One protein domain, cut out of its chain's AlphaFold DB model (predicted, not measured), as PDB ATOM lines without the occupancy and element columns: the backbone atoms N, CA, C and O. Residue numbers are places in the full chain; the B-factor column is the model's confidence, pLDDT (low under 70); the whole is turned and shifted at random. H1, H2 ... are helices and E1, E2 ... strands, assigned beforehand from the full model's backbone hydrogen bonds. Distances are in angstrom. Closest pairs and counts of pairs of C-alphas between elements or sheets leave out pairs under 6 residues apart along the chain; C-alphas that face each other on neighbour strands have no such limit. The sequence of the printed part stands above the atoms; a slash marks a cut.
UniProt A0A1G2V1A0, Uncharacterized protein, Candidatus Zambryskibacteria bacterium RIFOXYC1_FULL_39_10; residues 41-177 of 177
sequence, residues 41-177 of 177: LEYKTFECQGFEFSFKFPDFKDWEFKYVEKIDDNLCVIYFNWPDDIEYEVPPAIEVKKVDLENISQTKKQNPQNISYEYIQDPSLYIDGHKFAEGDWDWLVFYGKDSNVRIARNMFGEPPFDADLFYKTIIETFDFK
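AT A GLANCE: This is residues 41 to 177 of the 177 residues of an uncharacterized protein of Candidatus Zambryskibacteria bacterium RIFOXYC1_FULL_39_10 (UniProt A0A1G2V1A0). A strongly twisted, curled sheet of six strands has a smaller layer over one face: the hairpin E1-E2 and helix H1, side by side. Residues 126 to 131, in the loop between E6 and E7, stick out. The 137 printed residues hold eight strands, then one helix; the large sheet, E3 - E4 - E5 - E8 - E7 - E6, is antiparallel. The class is mostly strand, with under half of the residues in named elements; the whole is compact, radius of gyration of the C-alphas 15.1 A, spans 43 by 41 by 28 A.

IN THESE COORDINATES: E1 is residues 41 to 45, from C-alpha 41 at (189.756, 91.469, 60.459), and E2 is 56 to 60. E3 is 65 to 70, E4 75 to 80 at 16.6 A, E5 93 to 99 at 18.5 A. E6 is 116 to 120, E7 139 to 143, E8 148 to 154 at 18.5 A. H1, 163 to 173, measures 15.5 A and ends at (185.964, 75.829, 53.581).

HOW THE PARTS SIT: E3 E4 E5 and E6 E7 E8 are meanders, each strand the antiparallel neighbour of the one before. E5 E6 E7 E8 form a Greek key, four strands in a row of which three, E6 E7 E8, are a meander and the first, E5, is the antiparallel neighbour of the fourth, E8. Within hydrogen-bond range are N 69 and O 77, 2.9 A; N 78 and O 94, 2.8 A; N 97 and O 150, 2.8 A; N 142 and O 149, 2.8 A; N 120 and O 139, 2.8 A. H1 is on this sheet, over E7, at a height of 10.3 A. H1 touches E2, closest C-alphas Lys 56 and Ile 170, 5.5 A. E1 and E2 are a hairpin, N 44 and O 57 at 2.9 A. In H1 every O i to N i+4 pair is within range.

THE WHOLE: The C-alphas farthest apart, Asp 85 and Lys 145, are 44.0 A apart. The printed part has no cut. The links E4 to E5, E5 to E6 and E6 to E7 are long. Residues 102 to 107, 123 to 136 and 154 to 158 have pLDDT under 70.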
ATOM      1  N   LEU A  41     188.333  91.139  60.405       94.69
ATOM      2  CA  LEU A  41     189.756  91.469  60.459       94.69
ATOM      3  C   LEU A  41     190.571  90.540  59.553       94.69
ATOM      4  O   LEU A  41     191.392  90.992  58.755       94.69
ATOM      5  N   GLU A  42     190.326  89.234  59.657       97.00
ATOM      6  CA  GLU A  42     190.943  88.203  58.822       97.00
ATOM      7  C   GLU A  42     190.153  86.886  58.877       97.00
ATOM      8  O   GLU A  42     189.140  86.779  59.558       97.00
ATOM      9  N   TYR A  43     190.609  85.867  58.146       97.69
ATOM     10  CA  TYR A  43     190.058  84.513  58.228       97.69
ATOM     11  C   TYR A  43     191.071  83.589  58.898       97.69
ATOM     12  O   TYR A  43     192.158  83.367  58.356       97.69
ATOM     13  N   LYS A  44     190.705  83.011  60.040       97.75
ATOM     14  CA  LYS A  44     191.525  82.038  60.769       97.75
ATOM     15  C   LYS A  44     191.234  80.627  60.283       97.75
ATOM     16  O   LYS A  44     190.130  80.333  59.835       97.75
ATOM     17  N   THR A  45     192.225  79.750  60.394       97.81
ATOM     18  CA  THR A  45     192.055  78.312  60.166       97.81
ATOM     19  C   THR A  45     191.853  77.627  61.510       97.81
ATOM     20  O   THR A  45     192.643  77.827  62.431       97.81
ATOM     21  N   PHE A  46     190.817  76.801  61.620       97.69
ATOM     22  CA  PHE A  46     190.653  75.903  62.753       97.69
ATOM     23  C   PHE A  46     191.647  74.745  62.650       97.69
ATOM     24  O   PHE A  46     191.635  73.978  61.682       97.69
ATOM     25  N   GLU A  47     192.472  74.603  63.683       92.44
ATOM     26  CA  GLU A  47     193.379  73.477  63.866       92.44
ATOM     27  C   GLU A  47     193.271  72.979  65.307       92.44
ATOM     28  O   GLU A  47     193.398  73.751  66.254       92.44
ATOM     29  N   CYS A  48     193.050  71.675  65.476       95.25
ATOM     30  CA  CYS A  48     193.074  71.032  66.781       95.25
ATOM     31  C   CYS A  48     193.834  69.705  66.714       95.25
ATOM     32  O   CYS A  48     193.700  68.933  65.761       95.25
ATOM     33  N   GLN A  49     194.664  69.428  67.719       93.69
ATOM     34  CA  GLN A  49     195.516  68.244  67.723       93.69
ATOM     35  C   GLN A  49     194.689  66.945  67.763       93.69
ATOM     36  O   GLN A  49     193.928  66.701  68.699       93.69
ATOM     37  N   GLY A  50     194.912  66.061  66.784       90.81
ATOM     38  CA  GLY A  50     194.209  64.774  66.668       90.81
ATOM     39  C   GLY A  50     192.874  64.850  65.917       90.81
ATOM     40  O   GLY A  50     192.073  63.913  65.983       90.81
ATOM     41  N   PHE A  51     192.606  65.973  65.248       94.31
ATOM     42  CA  PHE A  51     191.457  66.151  64.369       94.31
ATOM     43  C   PHE A  51     191.944  66.129  62.914       94.31
ATOM     44  O   PHE A  51     192.816  66.907  62.528       94.31
ATOM     45  N   GLU A  52     191.385  65.227  62.107       94.75
ATOM     46  CA  GLU A  52     191.733  65.042  60.688       94.75
ATOM     47  C   GLU A  52     190.762  65.809  59.779       94.75
ATOM     48  O   GLU A  52     190.208  65.297  58.814       94.75
ATOM     49  N   PHE A  53     190.517  67.068  60.127       95.50
ATOM     50  CA  PHE A  53     189.730  68.001  59.331       95.50
ATOM     51  C   PHE A  53     190.190  69.431  59.600       95.50
ATOM     52  O   PHE A  53     190.956  69.699  60.531       95.50
ATOM     53  N   SER A  54     189.741  70.362  58.772       96.69
ATOM     54  CA  SER A  54     189.973  71.793  58.953       96.69
ATOM     55  C   SER A  54     188.865  72.602  58.299       96.69
ATOM     56  O   SER A  54     188.204  72.133  57.382       96.69
ATOM     57  N   PHE A  55     188.698  73.837  58.747       98.00
ATOM     58  CA  PHE A  55     187.852  74.838  58.107       98.00
ATOM     59  C   PHE A  55     188.408  76.224  58.429       98.00
ATOM     60  O   PHE A  55     189.253  76.372  59.316       98.00
ATOM     61  N   LYS A  56     187.934  77.246  57.723       98.31
ATOM     62  CA  LYS A  56     188.184  78.643  58.065       98.31
ATOM     63  C   LYS A  56     186.967  79.268  58.727       98.31
ATOM     64  O   LYS A  56     185.837  78.850  58.492       98.31
ATOM     65  N   PHE A  57     187.212  80.304  59.513       96.94
ATOM     66  CA  PHE A  57     186.174  81.140  60.099       96.94
ATOM     67  C   PHE A  57     186.637  82.605  60.144       96.94
ATOM     68  O   PHE A  57     187.845  82.858  60.216       96.94
ATOM     69  N   PRO A  58     185.712  83.571  60.027       96.06
ATOM     70  CA  PRO A  58     186.035  84.987  60.141       96.06
ATOM     71  C   PRO A  58     186.426  85.343  61.580       96.06
ATOM     72  O   PRO A  58     185.812  84.880  62.540       96.06
ATOM     73  N   ASP A  59     187.456  86.169  61.692       94.81
ATOM     74  CA  ASP A  59     187.886  86.835  62.911       94.81
ATOM     75  C   ASP A  59     187.239  88.219  62.948       94.81
ATOM     76  O   ASP A  59     187.526  89.058  62.087       94.81
ATOM     77  N   PHE A  60     186.310  88.438  63.874       93.06
ATOM     78  CA  PHE A  60     185.533  89.671  63.932       93.06
ATOM     79  C   PHE A  60     186.149  90.646  64.922       93.06
ATOM     80  O   PHE A  60     186.600  90.266  65.999       93.06
ATOM     81  N   LYS A  61     186.124  91.926  64.568       90.62
ATOM     82  CA  LYS A  61     186.489  92.999  65.488       90.62
ATOM     83  C   LYS A  61     185.617  92.979  66.744       90.62
ATOM     84  O   LYS A  61     184.417  92.725  66.653       90.62
ATOM     85  N   ASP A  62     186.238  93.254  67.890       88.00
ATOM     86  CA  ASP A  62     185.670  93.194  69.245       88.00
ATOM     87  C   ASP A  62     185.287  91.771  69.712       88.00
ATOM     88  O   ASP A  62     184.892  91.570  70.860       88.00
ATOM     89  N   TRP A  63     185.431  90.783  68.824       88.75
ATOM     90  CA  TRP A  63     185.102  89.370  68.997       88.75
ATOM     91  C   TRP A  63     186.246  88.496  68.495       88.75
ATOM     92  O   TRP A  63     186.031  87.459  67.859       88.75
ATOM     93  N   GLU A  64     187.479  88.945  68.728       92.06
ATOM     94  CA  GLU A  64     188.628  88.366  68.055       92.06
ATOM     95  C   GLU A  64     188.917  86.955  68.557       92.06
ATOM     96  O   GLU A  64     188.809  86.647  69.743       92.06
ATOM     97  N   PHE A  65     189.383  86.093  67.668       93.38
ATOM     98  CA  PHE A  65     189.900  84.785  68.005       93.38
ATOM     99  C   PHE A  65     190.989  84.889  69.077       93.38
ATOM    100  O   PHE A  65     191.994  85.587  68.923       93.38
ATOM    101  N   LYS A  66     190.815  84.118  70.150       93.44
ATOM    102  CA  LYS A  66     191.756  84.066  71.266       93.44
ATOM    103  C   LYS A  66     192.651  82.837  71.175       93.44
ATOM    104  O   LYS A  66     193.872  82.965  71.113       93.44
ATOM    105  N   TYR A  67     192.052  81.648  71.198       95.25
ATOM    106  CA  TYR A  67     192.739  80.361  71.055       95.25
ATOM    107  C   TYR A  67     191.741  79.224  70.792       95.25
ATOM    108  O   TYR A  67     190.532  79.375  70.977       95.25
ATOM    109  N   VAL A  68     192.271  78.068  70.381       96.50
ATOM    110  CA  VAL A  68     191.556  76.784  70.385       96.50
ATOM    111  C   VAL A  68     192.059  75.955  71.563       96.50
ATOM    112  O   VAL A  68     193.269  75.803  71.735       96.50
ATOM    113  N   GLU A  69     191.149  75.403  72.358       95.56
ATOM    114  CA  GLU A  69     191.462  74.465  73.437       95.56
ATOM    115  C   GLU A  69     191.002  73.058  73.075       95.56
ATOM    116  O   GLU A  69     189.872  72.870  72.626       95.56
ATOM    117  N   LYS A  70     191.854  72.054  73.299       96.88
ATOM    118  CA  LYS A  70     191.445  70.649  73.251       96.88
ATOM    119  C   LYS A  70     190.967  70.236  74.641       96.88
ATOM    120  O   LYS A  70     191.783  70.148  75.556       96.88
ATOM    121  N   ILE A  71     189.676  69.951  74.775       96.25
ATOM    122  CA  ILE A  71     189.067  69.505  76.036       96.25
ATOM    123  C   ILE A  71     189.241  67.993  76.201       96.25
ATOM    124  O   ILE A  71     189.653  67.521  77.259       96.25
ATOM    125  N   ASP A  72     188.980  67.231  75.136       96.12
ATOM    126  CA  ASP A  72     189.201  65.785  75.082       96.12
ATOM    127  C   ASP A  72     189.513  65.315  73.647       96.12
ATOM    128  O   ASP A  72     189.704  66.121  72.734       96.12
ATOM    129  N   ASP A  73     189.629  64.003  73.425       95.75
ATOM    130  CA  ASP A  73     189.974  63.435  72.111       95.75
ATOM    131  C   ASP A  73     188.942  63.690  71.009       95.75
ATOM    132  O   ASP A  73     189.264  63.547  69.823       95.75
ATOM    133  N   ASN A  74     187.736  64.095  71.389       96.31
ATOM    134  CA  ASN A  74     186.600  64.344  70.527       96.31
ATOM    135  C   ASN A  74     186.067  65.773  70.626       96.31
ATOM    136  O   ASN A  74     185.212  66.104  69.817       96.31
ATOM    137  N   LEU A  75     186.554  66.624  71.529       95.94
ATOM    138  CA  LEU A  75     186.061  67.989  71.706       95.94
ATOM    139  C   LEU A  75     187.191  69.018  71.706       95.94
ATOM    140  O   LEU A  75     188.107  68.963  72.530       95.94
ATOM    141  N   CYS A  76     187.053  70.012  70.833       96.81
ATOM    142  CA  CYS A  76     187.812  71.251  70.899       96.81
ATOM    143  C   CYS A  76     186.872  72.454  70.944       96.81
ATOM    144  O   CYS A  76     185.760  72.403  70.420       96.81
ATOM    145  N   VAL A  77     187.329  73.538  71.556       95.25
ATOM    146  CA  VAL A  77     186.542  74.753  71.764       95.25
ATOM    147  C   VAL A  77     187.305  75.945  71.206       95.25
ATOM    148  O   VAL A  77     188.490  76.114  71.489       95.25
ATOM    149  N   ILE A  78     186.639  76.757  70.388       95.06
ATOM    150  CA  ILE A  78     187.158  78.032  69.889       95.06
ATOM    151  C   ILE A  78     186.703  79.119  70.857       95.06
ATOM    152  O   ILE A  78     185.500  79.335  71.023       95.06
ATOM    153  N   TYR A  79     187.668  79.797  71.473       92.12
ATOM    154  CA  TYR A  79     187.428  80.924  72.364       92.12
ATOM    155  C   TYR A  79     187.697  82.244  71.656       92.12
ATOM    156  O   TYR A  79     188.670  82.380  70.907       92.12
ATOM    157  N   PHE A  80     186.867  83.229  71.974       90.62
ATOM    158  CA  PHE A  80     186.974  84.596  71.482       90.62
ATOM    159  C   PHE A  80     187.320  85.534  72.641       90.62
ATOM    160  O   PHE A  80     187.073  85.224  73.811       90.62
ATOM    161  N   ASN A  81     187.937  86.664  72.327       88.62
ATOM    162  CA  ASN A  81     187.890  87.829  73.188       88.62
ATOM    163  C   ASN A  81     186.468  88.391  73.145       88.62
ATOM    164  O   ASN A  81     185.739  88.190  72.175       88.62
ATOM    165  N   TRP A  82     186.075  89.063  74.214       83.12
ATOM    166  CA  TRP A  82     184.834  89.817  74.257       83.12
ATOM    167  C   TRP A  82     185.091  91.133  74.995       83.12
ATOM    168  O   TRP A  82     186.047  91.205  75.778       83.12
ATOM    169  N   PRO A  83     184.276  92.169  74.753       79.38
ATOM    170  CA  PRO A  83     184.437  93.460  75.407       79.38
ATOM    171  C   PRO A  83     184.343  93.357  76.936       79.38
ATOM    172  O   PRO A  83     183.466  92.675  77.467       79.38
ATOM    173  N   ASP A  84     185.224  94.067  77.647       78.12
ATOM    174  CA  ASP A  84     185.302  94.046  79.119       78.12
ATOM    175  C   ASP A  84     184.023  94.566  79.809       78.12
ATOM    176  O   ASP A  84     183.817  94.332  81.000       78.12
ATOM    177  N   ASP A  85     183.171  95.297  79.088       79.69
ATOM    178  CA  ASP A  85     181.906  95.842  79.583       79.69
ATOM    179  C   ASP A  85     180.724  94.864  79.473       79.69
ATOM    180  O   ASP A  85     179.624  95.186  79.932       79.69
ATOM    181  N   ILE A  86     180.940  93.663  78.921       75.31
ATOM    182  CA  ILE A  86     179.926  92.610  78.812       75.31
ATOM    183  C   ILE A  86     180.285  91.436  79.729       75.31
ATOM    184  O   ILE A  86     181.273  90.728  79.529       75.31
ATOM    185  N   GLU A  87     179.432  91.185  80.722       71.25
ATOM    186  CA  GLU A  87     179.520  89.996  81.571       71.25
ATOM    187  C   GLU A  87     178.669  88.860  80.994       71.25
ATOM    188  O   GLU A  87     177.459  89.003  80.802       71.25
ATOM    189  N   TYR A  88     179.299  87.708  80.763       70.12
ATOM    190  CA  TYR A  88     178.616  86.466  80.414       70.12
ATOM    191  C   TYR A  88     178.670  85.482  81.581       70.12
ATOM    192  O   TYR A  88     179.709  85.324  82.222       70.12
ATOM    193  N   GLU A  89     177.568  84.763  81.816       70.62
ATOM    194  CA  GLU A  89     177.554  83.630  82.753       70.62
ATOM    195  C   GLU A  89     178.482  82.502  82.272       70.62
ATOM    196  O   GLU A  89     179.188  81.885  83.068       70.62
ATOM    197  N   VAL A  90     178.518  82.278  80.953       70.69
ATOM    198  CA  VAL A  90     179.416  81.333  80.286       70.69
ATOM    199  C   VAL A  90     180.156  82.067  79.171       70.69
ATOM    200  O   VAL A  90     179.493  82.677  78.329       70.69
ATOM    201  N   PRO A  91     181.502  82.013  79.132       74.06
ATOM    202  CA  PRO A  91     182.274  82.621  78.064       74.06
ATOM    203  C   PRO A  91     181.779  82.186  76.679       74.06
ATOM    204  O   PRO A  91     181.618  80.986  76.446       74.06
ATOM    205  N   PRO A  92     181.573  83.132  75.756       79.25
ATOM    206  CA  PRO A  92     181.118  82.833  74.409       79.25
ATOM    207  C   PRO A  92     182.143  81.959  73.686       79.25
ATOM    208  O   PRO A  92     183.314  82.323  73.546       79.25
ATOM    209  N   ALA A  93     181.696  80.791  73.229       89.56
ATOM    210  CA  ALA A  93     182.567  79.813  72.599       89.56
ATOM    211  C   ALA A  93     181.854  79.003  71.510       89.56
ATOM    212  O   ALA A  93     180.626  78.865  71.496       89.56
ATOM    213  N   ILE A  94     182.645  78.441  70.598       92.19
ATOM    214  CA  ILE A  94     182.170  77.506  69.573       92.19
ATOM    215  C   ILE A  94     182.752  76.129  69.861       92.19
ATOM    216  O   ILE A  94     183.969  75.945  69.867       92.19
ATOM    217  N   GLU A  95     181.877  75.156  70.073       94.12
ATOM    218  CA  GLU A  95     182.265  73.764  70.259       94.12
ATOM    219  C   GLU A  95     182.412  73.073  68.912       94.12
ATOM    220  O   GLU A  95     181.546  73.174  68.045       94.12
ATOM    221  N   VAL A  96     183.502  72.328  68.759       96.31
ATOM    222  CA  VAL A  96     183.796  71.493  67.599       96.31
ATOM    223  C   VAL A  96     184.006  70.072  68.098       96.31
ATOM    224  O   VAL A  96     185.018  69.761  68.732       96.31
ATOM    225  N   LYS A  97     183.040  69.198  67.817       95.44
ATOM    226  CA  LYS A  97     182.967  67.859  68.395       95.44
ATOM    227  C   LYS A  97     182.961  66.769  67.328       95.44
ATOM    228  O   LYS A  97     182.097  66.767  66.456       95.44
ATOM    229  N   LYS A  98     183.869  65.797  67.429       94.31
ATOM    230  CA  LYS A  98     183.754  64.512  66.729       94.31
ATOM    231  C   LYS A  98     182.679  63.680  67.413       94.31
ATOM    232  O   LYS A  98     182.703  63.498  68.629       94.31
ATOM    233  N   VAL A  99     181.736  63.180  66.634       90.44
ATOM    234  CA  VAL A  99     180.693  62.278  67.120       90.44
ATOM    235  C   VAL A  99     180.671  61.023  66.268       90.44
ATOM    236  O   VAL A  99     181.045  61.045  65.089       90.44
ATOM    237  N   ASP A 100     180.236  59.927  66.883       86.38
ATOM    238  CA  ASP A 100     180.073  58.657  66.190       86.38
ATOM    239  C   ASP A 100     179.111  58.800  65.003       86.38
ATOM    240  O   ASP A 100     178.303  59.733  64.919       86.38
ATOM    241  N   LEU A 101     179.216  57.864  64.058       77.50
ATOM    242  CA  LEU A 101     178.351  57.807  62.885       77.50
ATOM    243  C   LEU A 101     176.906  57.541  63.315       77.50
ATOM    244  O   LEU A 101     176.452  56.403  63.423       77.50
ATOM    245  N   GLU A 102     176.170  58.611  63.568       69.19
ATOM    246  CA  GLU A 102     174.741  58.535  63.798       69.19
ATOM    247  C   GLU A 102     173.996  58.355  62.468       69.19
ATOM    248  O   GLU A 102     174.353  58.935  61.435       69.19
ATOM    249  N   ASN A 103     172.920  57.564  62.501       59.44
ATOM    250  CA  ASN A 103     171.968  57.460  61.398       59.44
ATOM    251  C   ASN A 103     171.096  58.716  61.357       59.44
ATOM    252  O   ASN A 103     169.921  58.686  61.718       59.44
ATOM    253  N   ILE A 104     171.686  59.822  60.920       58.72
ATOM    254  CA  ILE A 104     170.974  61.072  60.709       58.72
ATOM    255  C   ILE A 104     170.719  61.226  59.207       58.72
ATOM    256  O   ILE A 104     171.626  61.174  58.366       58.72
ATOM    257  N   SER A 105     169.444  61.326  58.856       62.34
ATOM    258  CA  SER A 105     168.957  61.650  57.520       62.34
ATOM    259  C   SER A 105     167.773  62.590  57.710       62.34
ATOM    260  O   SER A 105     166.967  62.371  58.611       62.34
ATOM    261  N   GLN A 106     167.640  63.632  56.890       56.53
ATOM    262  CA  GLN A 106     166.705  63.542  55.762       56.53
ATOM    263  C   GLN A 106     167.011  64.487  54.586       56.53
ATOM    264  O   GLN A 106     166.399  64.329  53.530       56.53
ATOM    265  N   THR A 107     167.970  65.419  54.667       65.12
ATOM    266  CA  THR A 107     168.374  66.231  53.497       65.12
ATOM    267  C   THR A 107     169.797  66.762  53.653       65.12
ATOM    268  O   THR A 107     170.029  67.776  54.303       65.12
ATOM    269  N   LYS A 108     170.758  66.099  53.005       79.44
ATOM    270  CA  LYS A 108     172.164  66.513  53.035       79.44
ATOM    271  C   LYS A 108     172.423  67.537  51.932       79.44
ATOM    272  O   LYS A 108     172.200  67.247  50.754       79.44
ATOM    273  N   LYS A 109     172.886  68.729  52.309       92.31
ATOM    274  CA  LYS A 109     173.515  69.675  51.375       92.31
ATOM    275  C   LYS A 109     174.967  69.250  51.175       92.31
ATOM    276  O   LYS A 109     175.511  68.516  51.994       92.31
ATOM    277  N   GLN A 110     175.590  69.695  50.092       95.44
ATOM    278  CA  GLN A 110     177.015  69.475  49.858       95.44
ATOM    279  C   GLN A 110     177.733  70.812  49.795       95.44
ATOM    280  O   GLN A 110     177.218  71.765  49.208       95.44
ATOM    281  N   ASN A 111     178.902  70.880  50.423       96.50
ATOM    282  CA  ASN A 111     179.788  72.025  50.284       96.50
ATOM    283  C   ASN A 111     180.632  71.921  48.988       96.50
ATOM    284  O   ASN A 111     180.540  70.912  48.280       96.50
ATOM    285  N   PRO A 112     181.456  72.931  48.645       97.75
ATOM    286  CA  PRO A 112     182.306  72.897  47.448       97.75
ATOM    287  C   PRO A 112     183.292  71.715  47.383       97.75
ATOM    288  O   PRO A 112     183.717  71.333  46.295       97.75
ATOM    289  N   GLN A 113     183.630  71.113  48.524       95.75
ATOM    290  CA  GLN A 113     184.479  69.927  48.663       95.75
ATOM    291  C   GLN A 113     183.675  68.612  48.558       95.75
ATOM    292  O   GLN A 113     184.211  67.530  48.779       95.75
ATOM    293  N   ASN A 114     182.388  68.676  48.183       95.56
ATOM    294  CA  ASN A 114     181.431  67.561  48.125       95.56
ATOM    295  C   ASN A 114     181.143  66.880  49.473       95.56
ATOM    296  O   ASN A 114     180.533  65.803  49.507       95.56
ATOM    297  N   ILE A 115     181.521  67.508  50.583       94.75
ATOM    298  CA  ILE A 115     181.251  67.005  51.926       94.75
ATOM    299  C   ILE A 115     179.795  67.287  52.254       94.75
ATOM    300  O   ILE A 115     179.298  68.407  52.117       94.75
ATOM    301  N   SER A 116     179.093  66.232  52.659       94.25
ATOM    302  CA  SER A 116     177.709  66.350  53.086       94.25
ATOM    303  C   SER A 116     177.623  67.057  54.429       94.25
ATOM    304  O   SER A 116     178.363  66.720  55.352       94.25
ATOM    305  N   TYR A 117     176.671  67.971  54.559       93.88
ATOM    306  CA  TYR A 117     176.380  68.648  55.812       93.88
ATOM    307  C   TYR A 117     174.882  68.906  55.978       93.88
ATOM    308  O   TYR A 117     174.121  68.908  55.001       93.88
ATOM    309  N   GLU A 118     174.458  69.141  57.214       91.25
ATOM    310  CA  GLU A 118     173.116  69.625  57.522       91.25
ATOM    311  C   GLU A 118     173.083  70.442  58.817       91.25
ATOM    312  O   GLU A 118     173.985  70.356  59.650       91.25
ATOM    313  N   TYR A 119     172.029  71.237  58.964       88.12
ATOM    314  CA  TYR A 119     171.696  71.889  60.223       88.12
ATOM    315  C   TYR A 119     170.742  70.979  60.996       88.12
ATOM    316  O   TYR A 119     169.716  70.565  60.452       88.12
ATOM    317  N   ILE A 120     171.088  70.657  62.240       84.75
ATOM    318  CA  ILE A 120     170.307  69.799  63.129       84.75
ATOM    319  C   ILE A 120     169.714  70.642  64.249       84.75
ATOM    320  O   ILE A 120     170.392  71.476  64.847       84.75
ATOM    321  N   GLN A 121     168.447  70.373  64.535       79.19
ATOM    322  CA  GLN A 121     167.760  70.804  65.744       79.19
ATOM    323  C   GLN A 121     167.692  69.604  66.696       79.19
ATOM    324  O   GLN A 121     167.359  68.506  66.246       79.19
ATOM    325  N   ASP A 122     167.994  69.794  67.978       75.56
ATOM    326  CA  ASP A 122     167.846  68.791  69.032       75.56
ATOM    327  C   ASP A 122     166.601  69.105  69.874       75.56
ATOM    328  O   ASP A 122     166.658  69.923  70.794       75.56
ATOM    329  N   PRO A 123     165.463  68.427  69.614       69.00
ATOM    330  CA  PRO A 123     164.226  68.644  70.351       69.00
ATOM    331  C   PRO A 123     164.363  68.488  71.872       69.00
ATOM    332  O   PRO A 123     163.549  69.040  72.606       69.00
ATOM    333  N   SER A 124     165.353  67.724  72.353       68.88
ATOM    334  CA  SER A 124     165.535  67.437  73.781       68.88
ATOM    335  C   SER A 124     166.081  68.616  74.585       68.88
ATOM    336  O   SER A 124     165.923  68.644  75.806       68.88
ATOM    337  N   LEU A 125     166.665  69.614  73.912       66.88
ATOM    338  CA  LEU A 125     167.136  70.851  74.536       66.88
ATOM    339  C   LEU A 125     165.993  71.824  74.857       66.88
ATOM    340  O   LEU A 125     166.216  72.857  75.490       66.88
ATOM    341  N   TYR A 126     164.760  71.492  74.468       67.94
ATOM    342  CA  TYR A 126     163.619  72.391  74.553       67.94
ATOM    343  C   TYR A 126     162.518  71.838  75.460       67.94
ATOM    344  O   TYR A 126     162.092  70.691  75.346       67.94
ATOM    345  N   ILE A 127     162.035  72.686  76.372       62.75
ATOM    346  CA  ILE A 127     160.920  72.381  77.278       62.75
ATOM    347  C   ILE A 127     159.604  72.808  76.601       62.75
ATOM    348  O   ILE A 127     159.546  73.855  75.952       62.75
ATOM    349  N   ASP A 128     158.563  71.980  76.744       55.56
ATOM    350  CA  ASP A 128     157.253  72.067  76.081       55.56
ATOM    351  C   ASP A 128     156.714  73.499  75.867       55.56
ATOM    352  O   ASP A 128     156.386  74.213  76.816       55.56
ATOM    353  N   GLY A 129     156.521  73.880  74.597       56.25
ATOM    354  CA  GLY A 129     155.735  75.058  74.197       56.25
ATOM    355  C   GLY A 129     156.430  76.034  73.246       56.25
ATOM    356  O   GLY A 129     155.745  76.812  72.576       56.25
ATOM    357  N   HIS A 130     157.754  75.971  73.116       52.09
ATOM    358  CA  HIS A 130     158.488  76.785  72.148       52.09
ATOM    359  C   HIS A 130     158.413  76.151  70.751       52.09
ATOM    360  O   HIS A 130     159.053  75.145  70.464       52.09
ATOM    361  N   LYS A 131     157.578  76.724  69.873       50.78
ATOM    362  CA  LYS A 131     157.627  76.442  68.432       50.78
ATOM    363  C   LYS A 131     158.709  77.325  67.819       50.78
ATOM    364  O   LYS A 131     158.552  78.543  67.837       50.78
ATOM    365  N   PHE A 132     159.771  76.716  67.304       55.25
ATOM    366  CA  PHE A 132     160.865  77.443  66.662       55.25
ATOM    367  C   PHE A 132     160.473  78.015  65.303       55.25
ATOM    368  O   PHE A 132     159.560  77.515  64.633       55.25
ATOM    369  N   ALA A 133     161.169  79.089  64.934       52.44
ATOM    370  CA  ALA A 133     161.085  79.692  63.623       52.44
ATOM    371  C   ALA A 133     161.990  78.926  62.646       52.44
ATOM    372  O   ALA A 133     162.955  78.256  63.014       52.44
ATOM    373  N   GLU A 134     161.658  78.999  61.363       45.19
ATOM    374  CA  GLU A 134     162.531  78.501  60.304       45.19
ATOM    375  C   GLU A 134     163.871  79.261  60.353       45.19
ATOM    376  O   GLU A 134     163.879  80.484  60.238       45.19
ATOM    377  N   GLY A 135     164.986  78.548  60.547       55.88
ATOM    378  CA  GLY A 135     166.326  79.138  60.691       55.88
ATOM    379  C   GLY A 135     167.011  78.850  62.028       55.88
ATOM    380  O   GLY A 135     168.229  78.980  62.115       55.88
ATOM    381  N   ASP A 136     166.269  78.378  63.030       66.69
ATOM    382  CA  ASP A 136     166.844  77.959  64.308       66.69
ATOM    383  C   ASP A 136     167.527  76.591  64.162       66.69
ATOM    384  O   ASP A 136     166.973  75.666  63.567       66.69
ATOM    385  N   TRP A 137     168.753  76.444  64.656       72.06
ATOM    386  CA  TRP A 137     169.493  75.181  64.635       72.06
ATOM    387  C   TRP A 137     170.467  75.127  65.813       72.06
ATOM    388  O   TRP A 137     171.038  76.148  66.216       72.06
ATOM    389  N   ASP A 138     170.658  73.919  66.337       78.88
ATOM    390  CA  ASP A 138     171.541  73.638  67.468       78.88
ATOM    391  C   ASP A 138     172.947  73.320  66.979       78.88
ATOM    392  O   ASP A 138     173.937  73.865  67.476       78.88
ATOM    393  N   TRP A 139     173.038  72.457  65.962       87.25
ATOM    394  CA  TRP A 139     174.308  71.961  65.441       87.25
ATOM    395  C   TRP A 139     174.398  72.121  63.922       87.25
ATOM    396  O   TRP A 139     173.469  71.787  63.191       87.25
ATOM    397  N   LEU A 140     175.558  72.549  63.434       92.25
ATOM    398  CA  LEU A 140     175.986  72.317  62.057       92.25
ATOM    399  C   LEU A 140     176.779  71.010  62.028       92.25
ATOM    400  O   LEU A 140     177.770  70.879  62.745       92.25
ATOM    401  N   VAL A 141     176.359  70.042  61.217       93.25
ATOM    402  CA  VAL A 141     176.976  68.710  61.185       93.25
ATOM    403  C   VAL A 141     177.559  68.404  59.817       93.25
ATOM    404  O   VAL A 141     176.847  68.479  58.823       93.25
ATOM    405  N   PHE A 142     178.833  68.008  59.780       94.56
ATOM    406  CA  PHE A 142     179.522  67.482  58.601       94.56
ATOM    407  C   PHE A 142     179.666  65.964  58.698       94.56
ATOM    408  O   PHE A 142     180.050  65.424  59.738       94.56
ATOM    409  N   TYR A 143     179.376  65.278  57.596       93.06
ATOM    410  CA  TYR A 143     179.380  63.823  57.504       93.06
ATOM    411  C   TYR A 143     180.691  63.318  56.913       93.06
ATOM    412  O   TYR A 143     180.944  63.497  55.719       93.06
ATOM    413  N   GLY A 144     181.504  62.677  57.749       91.25
ATOM    414  CA  GLY A 144     182.749  62.032  57.347       91.25
ATOM    415  C   GLY A 144     182.596  60.525  57.171       91.25
ATOM    416  O   GLY A 144     181.547  59.938  57.436       91.25
ATOM    417  N   LYS A 145     183.671  59.887  56.704       88.25
ATOM    418  CA  LYS A 145     183.732  58.429  56.533       88.25
ATOM    419  C   LYS A 145     183.859  57.698  57.872       88.25
ATOM    420  O   LYS A 145     183.202  56.682  58.065       88.25
ATOM    421  N   ASP A 146     184.709  58.219  58.755       87.69
ATOM    422  CA  ASP A 146     185.077  57.563  60.014       87.69
ATOM    423  C   ASP A 146     184.390  58.207  61.232       87.69
ATOM    424  O   ASP A 146     184.137  57.541  62.231       87.69
ATOM    425  N   SER A 147     184.030  59.489  61.134       89.50
ATOM    426  CA  SER A 147     183.295  60.227  62.166       89.50
ATOM    427  C   SER A 147     182.519  61.392  61.561       89.50
ATOM    428  O   SER A 147     182.923  61.936  60.530       89.50
ATOM    429  N   ASN A 148     181.464  61.835  62.241       93.56
ATOM    430  CA  ASN A 148     180.815  63.111  61.946       93.56
ATOM    431  C   ASN A 148     181.448  64.227  62.786       93.56
ATOM    432  O   ASN A 148     182.015  63.974  63.851       93.56
ATOM    433  N   VAL A 149     181.311  65.472  62.337       95.00
ATOM    434  CA  VAL A 149     181.767  66.658  63.074       95.00
ATOM    435  C   VAL A 149     180.579  67.560  63.345       95.00
ATOM    436  O   VAL A 149     179.924  67.992  62.403       95.00
ATOM    437  N   ARG A 150     180.308  67.858  64.616       94.06
ATOM    438  CA  ARG A 150     179.320  68.850  65.047       94.06
ATOM    439  C   ARG A 150     180.011  70.152  65.406       94.06
ATOM    440  O   ARG A 150     181.003  70.141  66.128       94.06
ATOM    441  N   ILE A 151     179.451  71.256  64.939       94.44
ATOM    442  CA  ILE A 151     179.857  72.605  65.304       94.44
ATOM    443  C   ILE A 151     178.647  73.281  65.939       94.44
ATOM    444  O   ILE A 151     177.606  73.415  65.295       94.44
ATOM    445  N   ALA A 152     178.775  73.658  67.206       89.38
ATOM    446  CA  ALA A 152     177.681  74.183  68.011       89.38
ATOM    447  C   ALA A 152     178.075  75.490  68.697       89.38
ATOM    448  O   ALA A 152     179.243  75.733  69.012       89.38
ATOM    449  N   ARG A 153     177.074  76.332  68.937       81.69
ATOM    450  CA  ARG A 153     177.211  77.528  69.768       81.69
ATOM    451  C   ARG A 153     177.151  77.094  71.226       81.69
ATOM    452  O   ARG A 153     176.147  76.521  71.634       81.69
ATOM    453  N   ASN A 154     178.188  77.379  72.008       68.81
ATOM    454  CA  ASN A 154     178.123  77.279  73.464       68.81
ATOM    455  C   ASN A 154     177.942  78.684  74.044       68.81
ATOM    456  O   ASN A 154     178.850  79.282  74.616       68.81
ATOM    457  N   MET A 155     176.770  79.258  73.782       62.69
ATOM    458  CA  MET A 155     176.359  80.551  74.313       62.69
ATOM    459  C   MET A 155     174.845  80.575  74.480       62.69
ATOM    460  O   MET A 155     174.101  80.143  73.600       62.69
ATOM    461  N   PHE A 156     174.389  81.104  75.614       56.78
ATOM    462  CA  PHE A 156     172.992  81.477  75.780       56.78
ATOM    463  C   PHE A 156     172.750  82.790  75.030       56.78
ATOM    464  O   PHE A 156     173.185  83.850  75.477       56.78
ATOM    465  N   GLY A 157     172.063  82.714  73.890       62.09
ATOM    466  CA  GLY A 157     171.687  83.874  73.078       62.09
ATOM    467  C   GLY A 157     172.274  83.865  71.668       62.09
ATOM    468  O   GLY A 157     172.966  82.932  71.260       62.09
ATOM    469  N   GLU A 158     171.951  84.907  70.903       64.56
ATOM    470  CA  GLU A 158     172.529  85.110  69.574       64.56
ATOM    471  C   GLU A 158     174.011  85.485  69.696       64.56
ATOM    472  O   GLU A 158     174.368  86.273  70.582       64.56
ATOM    473  N   PRO A 159     174.886  84.950  68.824       70.88
ATOM    474  CA  PRO A 159     176.249  85.428  68.762       70.88
ATOM    475  C   PRO A 159     176.238  86.925  68.432       70.88
ATOM    476  O   PRO A 159     175.489  87.369  67.565       70.88
ATOM    477  N   PRO A 160     177.081  87.711  69.101       76.44
ATOM    478  CA  PRO A 160     177.180  89.151  68.875       76.44
ATOM    479  C   PRO A 160     177.924  89.512  67.583       76.44
ATOM    480  O   PRO A 160     178.122  90.689  67.322       76.44
ATOM    481  N   PHE A 161     178.305  88.525  66.770       84.75
ATOM    482  CA  PHE A 161     178.887  88.681  65.439       84.75
ATOM    483  C   PHE A 161     177.955  88.113  64.357       84.75
ATOM    484  O   PHE A 161     177.005  87.386  64.655       84.75
ATOM    485  N   ASP A 162     178.256  88.391  63.087       88.88
ATOM    486  CA  ASP A 162     177.527  87.858  61.929       88.88
ATOM    487  C   ASP A 162     177.609  86.317  61.856       88.88
ATOM    488  O   ASP A 162     178.538  85.732  61.287       88.88
ATOM    489  N   ALA A 163     176.617  85.653  62.457       86.31
ATOM    490  CA  ALA A 163     176.510  84.198  62.490       86.31
ATOM    491  C   ALA A 163     176.412  83.608  61.080       86.31
ATOM    492  O   ALA A 163     177.041  82.590  60.790       86.31
ATOM    493  N   ASP A 164     175.654  84.253  60.193       88.31
ATOM    494  CA  ASP A 164     175.436  83.765  58.836       88.31
ATOM    495  C   ASP A 164     176.754  83.732  58.066       88.31
ATOM    496  O   ASP A 164     177.089  82.712  57.453       88.31
ATOM    497  N   LEU A 165     177.547  84.804  58.142       92.56
ATOM    498  CA  LEU A 165     178.878  84.843  57.545       92.56
ATOM    499  C   LEU A 165     179.818  83.818  58.186       92.56
ATOM    500  O   LEU A 165     180.560  83.140  57.465       92.56
ATOM    501  N   PHE A 166     179.776  83.667  59.511       93.00
ATOM    502  CA  PHE A 166     180.594  82.695  60.231       93.00
ATOM    503  C   PHE A 166     180.335  81.266  59.738       93.00
ATOM    504  O   PHE A 166     181.250  80.605  59.237       93.00
ATOM    505  N   TYR A 167     179.084  80.801  59.780       92.94
ATOM    506  CA  TYR A 167     178.737  79.433  59.381       92.94
ATOM    507  C   TYR A 167     178.834  79.206  57.879       92.94
ATOM    508  O   TYR A 167     179.255  78.128  57.458       92.94
ATOM    509  N   LYS A 168     178.534  80.216  57.057       94.62
ATOM    510  CA  LYS A 168     178.777  80.141  55.614       94.62
ATOM    511  C   LYS A 168     180.258  79.909  55.314       94.62
ATOM    512  O   LYS A 168     180.572  79.029  54.517       94.62
ATOM    513  N   THR A 169     181.155  80.641  55.975       97.25
ATOM    514  CA  THR A 169     182.606  80.479  55.790       97.25
ATOM    515  C   THR A 169     183.052  79.073  56.171       97.25
ATOM    516  O   THR A 169     183.781  78.435  55.410       97.25
ATOM    517  N   ILE A 170     182.578  78.563  57.313       97.62
ATOM    518  CA  ILE A 170     182.862  77.193  57.750       97.62
ATOM    519  C   ILE A 170     182.403  76.203  56.680       97.62
ATOM    520  O   ILE A 170     183.203  75.394  56.227       97.62
ATOM    521  N   ILE A 171     181.151  76.297  56.222       97.56
ATOM    522  CA  ILE A 171     180.601  75.412  55.187       97.56
ATOM    523  C   ILE A 171     181.467  75.423  53.930       97.56
ATOM    524  O   ILE A 171     181.865  74.360  53.463       97.56
ATOM    525  N   GLU A 172     181.787  76.600  53.396       98.06
ATOM    526  CA  GLU A 172     182.519  76.754  52.131       98.06
ATOM    527  C   GLU A 172     183.971  76.255  52.184       98.06
ATOM    528  O   GLU A 172     184.575  75.996  51.139       98.06
ATOM    529  N   THR A 173     184.540  76.132  53.384       98.31
ATOM    530  CA  THR A 173     185.964  75.829  53.581       98.31
ATOM    531  C   THR A 173     186.231  74.549  54.363       98.31
ATOM    532  O   THR A 173     187.395  74.180  54.512       98.31
ATOM    533  N   PHE A 174     185.189  73.882  54.861       98.12
ATOM    534  CA  PHE A 174     185.328  72.629  55.586       98.12
ATOM    535  C   PHE A 174     185.882  71.533  54.679       98.12
ATOM    536  O   PHE A 174     185.375  71.307  53.579       98.12
ATOM    537  N   ASP A 175     186.895  70.832  55.180       96.69
ATOM    538  CA  ASP A 175     187.536  69.720  54.495       96.69
ATOM    539  C   ASP A 175     187.976  68.630  55.482       96.69
ATOM    540  O   ASP A 175     188.504  68.935  56.558       96.69
ATOM    541  N   PHE A 176     187.779  67.368  55.104       94.81
ATOM    542  CA  PHE A 176     188.378  66.217  55.789       94.81
ATOM    543  C   PHE A 176     189.762  65.966  55.180       94.81
ATOM    544  O   PHE A 176     189.911  66.018  53.961       94.81
ATOM    545  N   LYS A 177     190.775  65.734  56.018       88.12
ATOM    546  CA  LYS A 177     192.170  65.549  55.582       88.12
ATOM    547  C   LYS A 177     192.476  64.108  55.183       88.12
ATOM    548  O   LYS A 177     191.814  63.190  55.710       88.12
TER     549      LYS A 177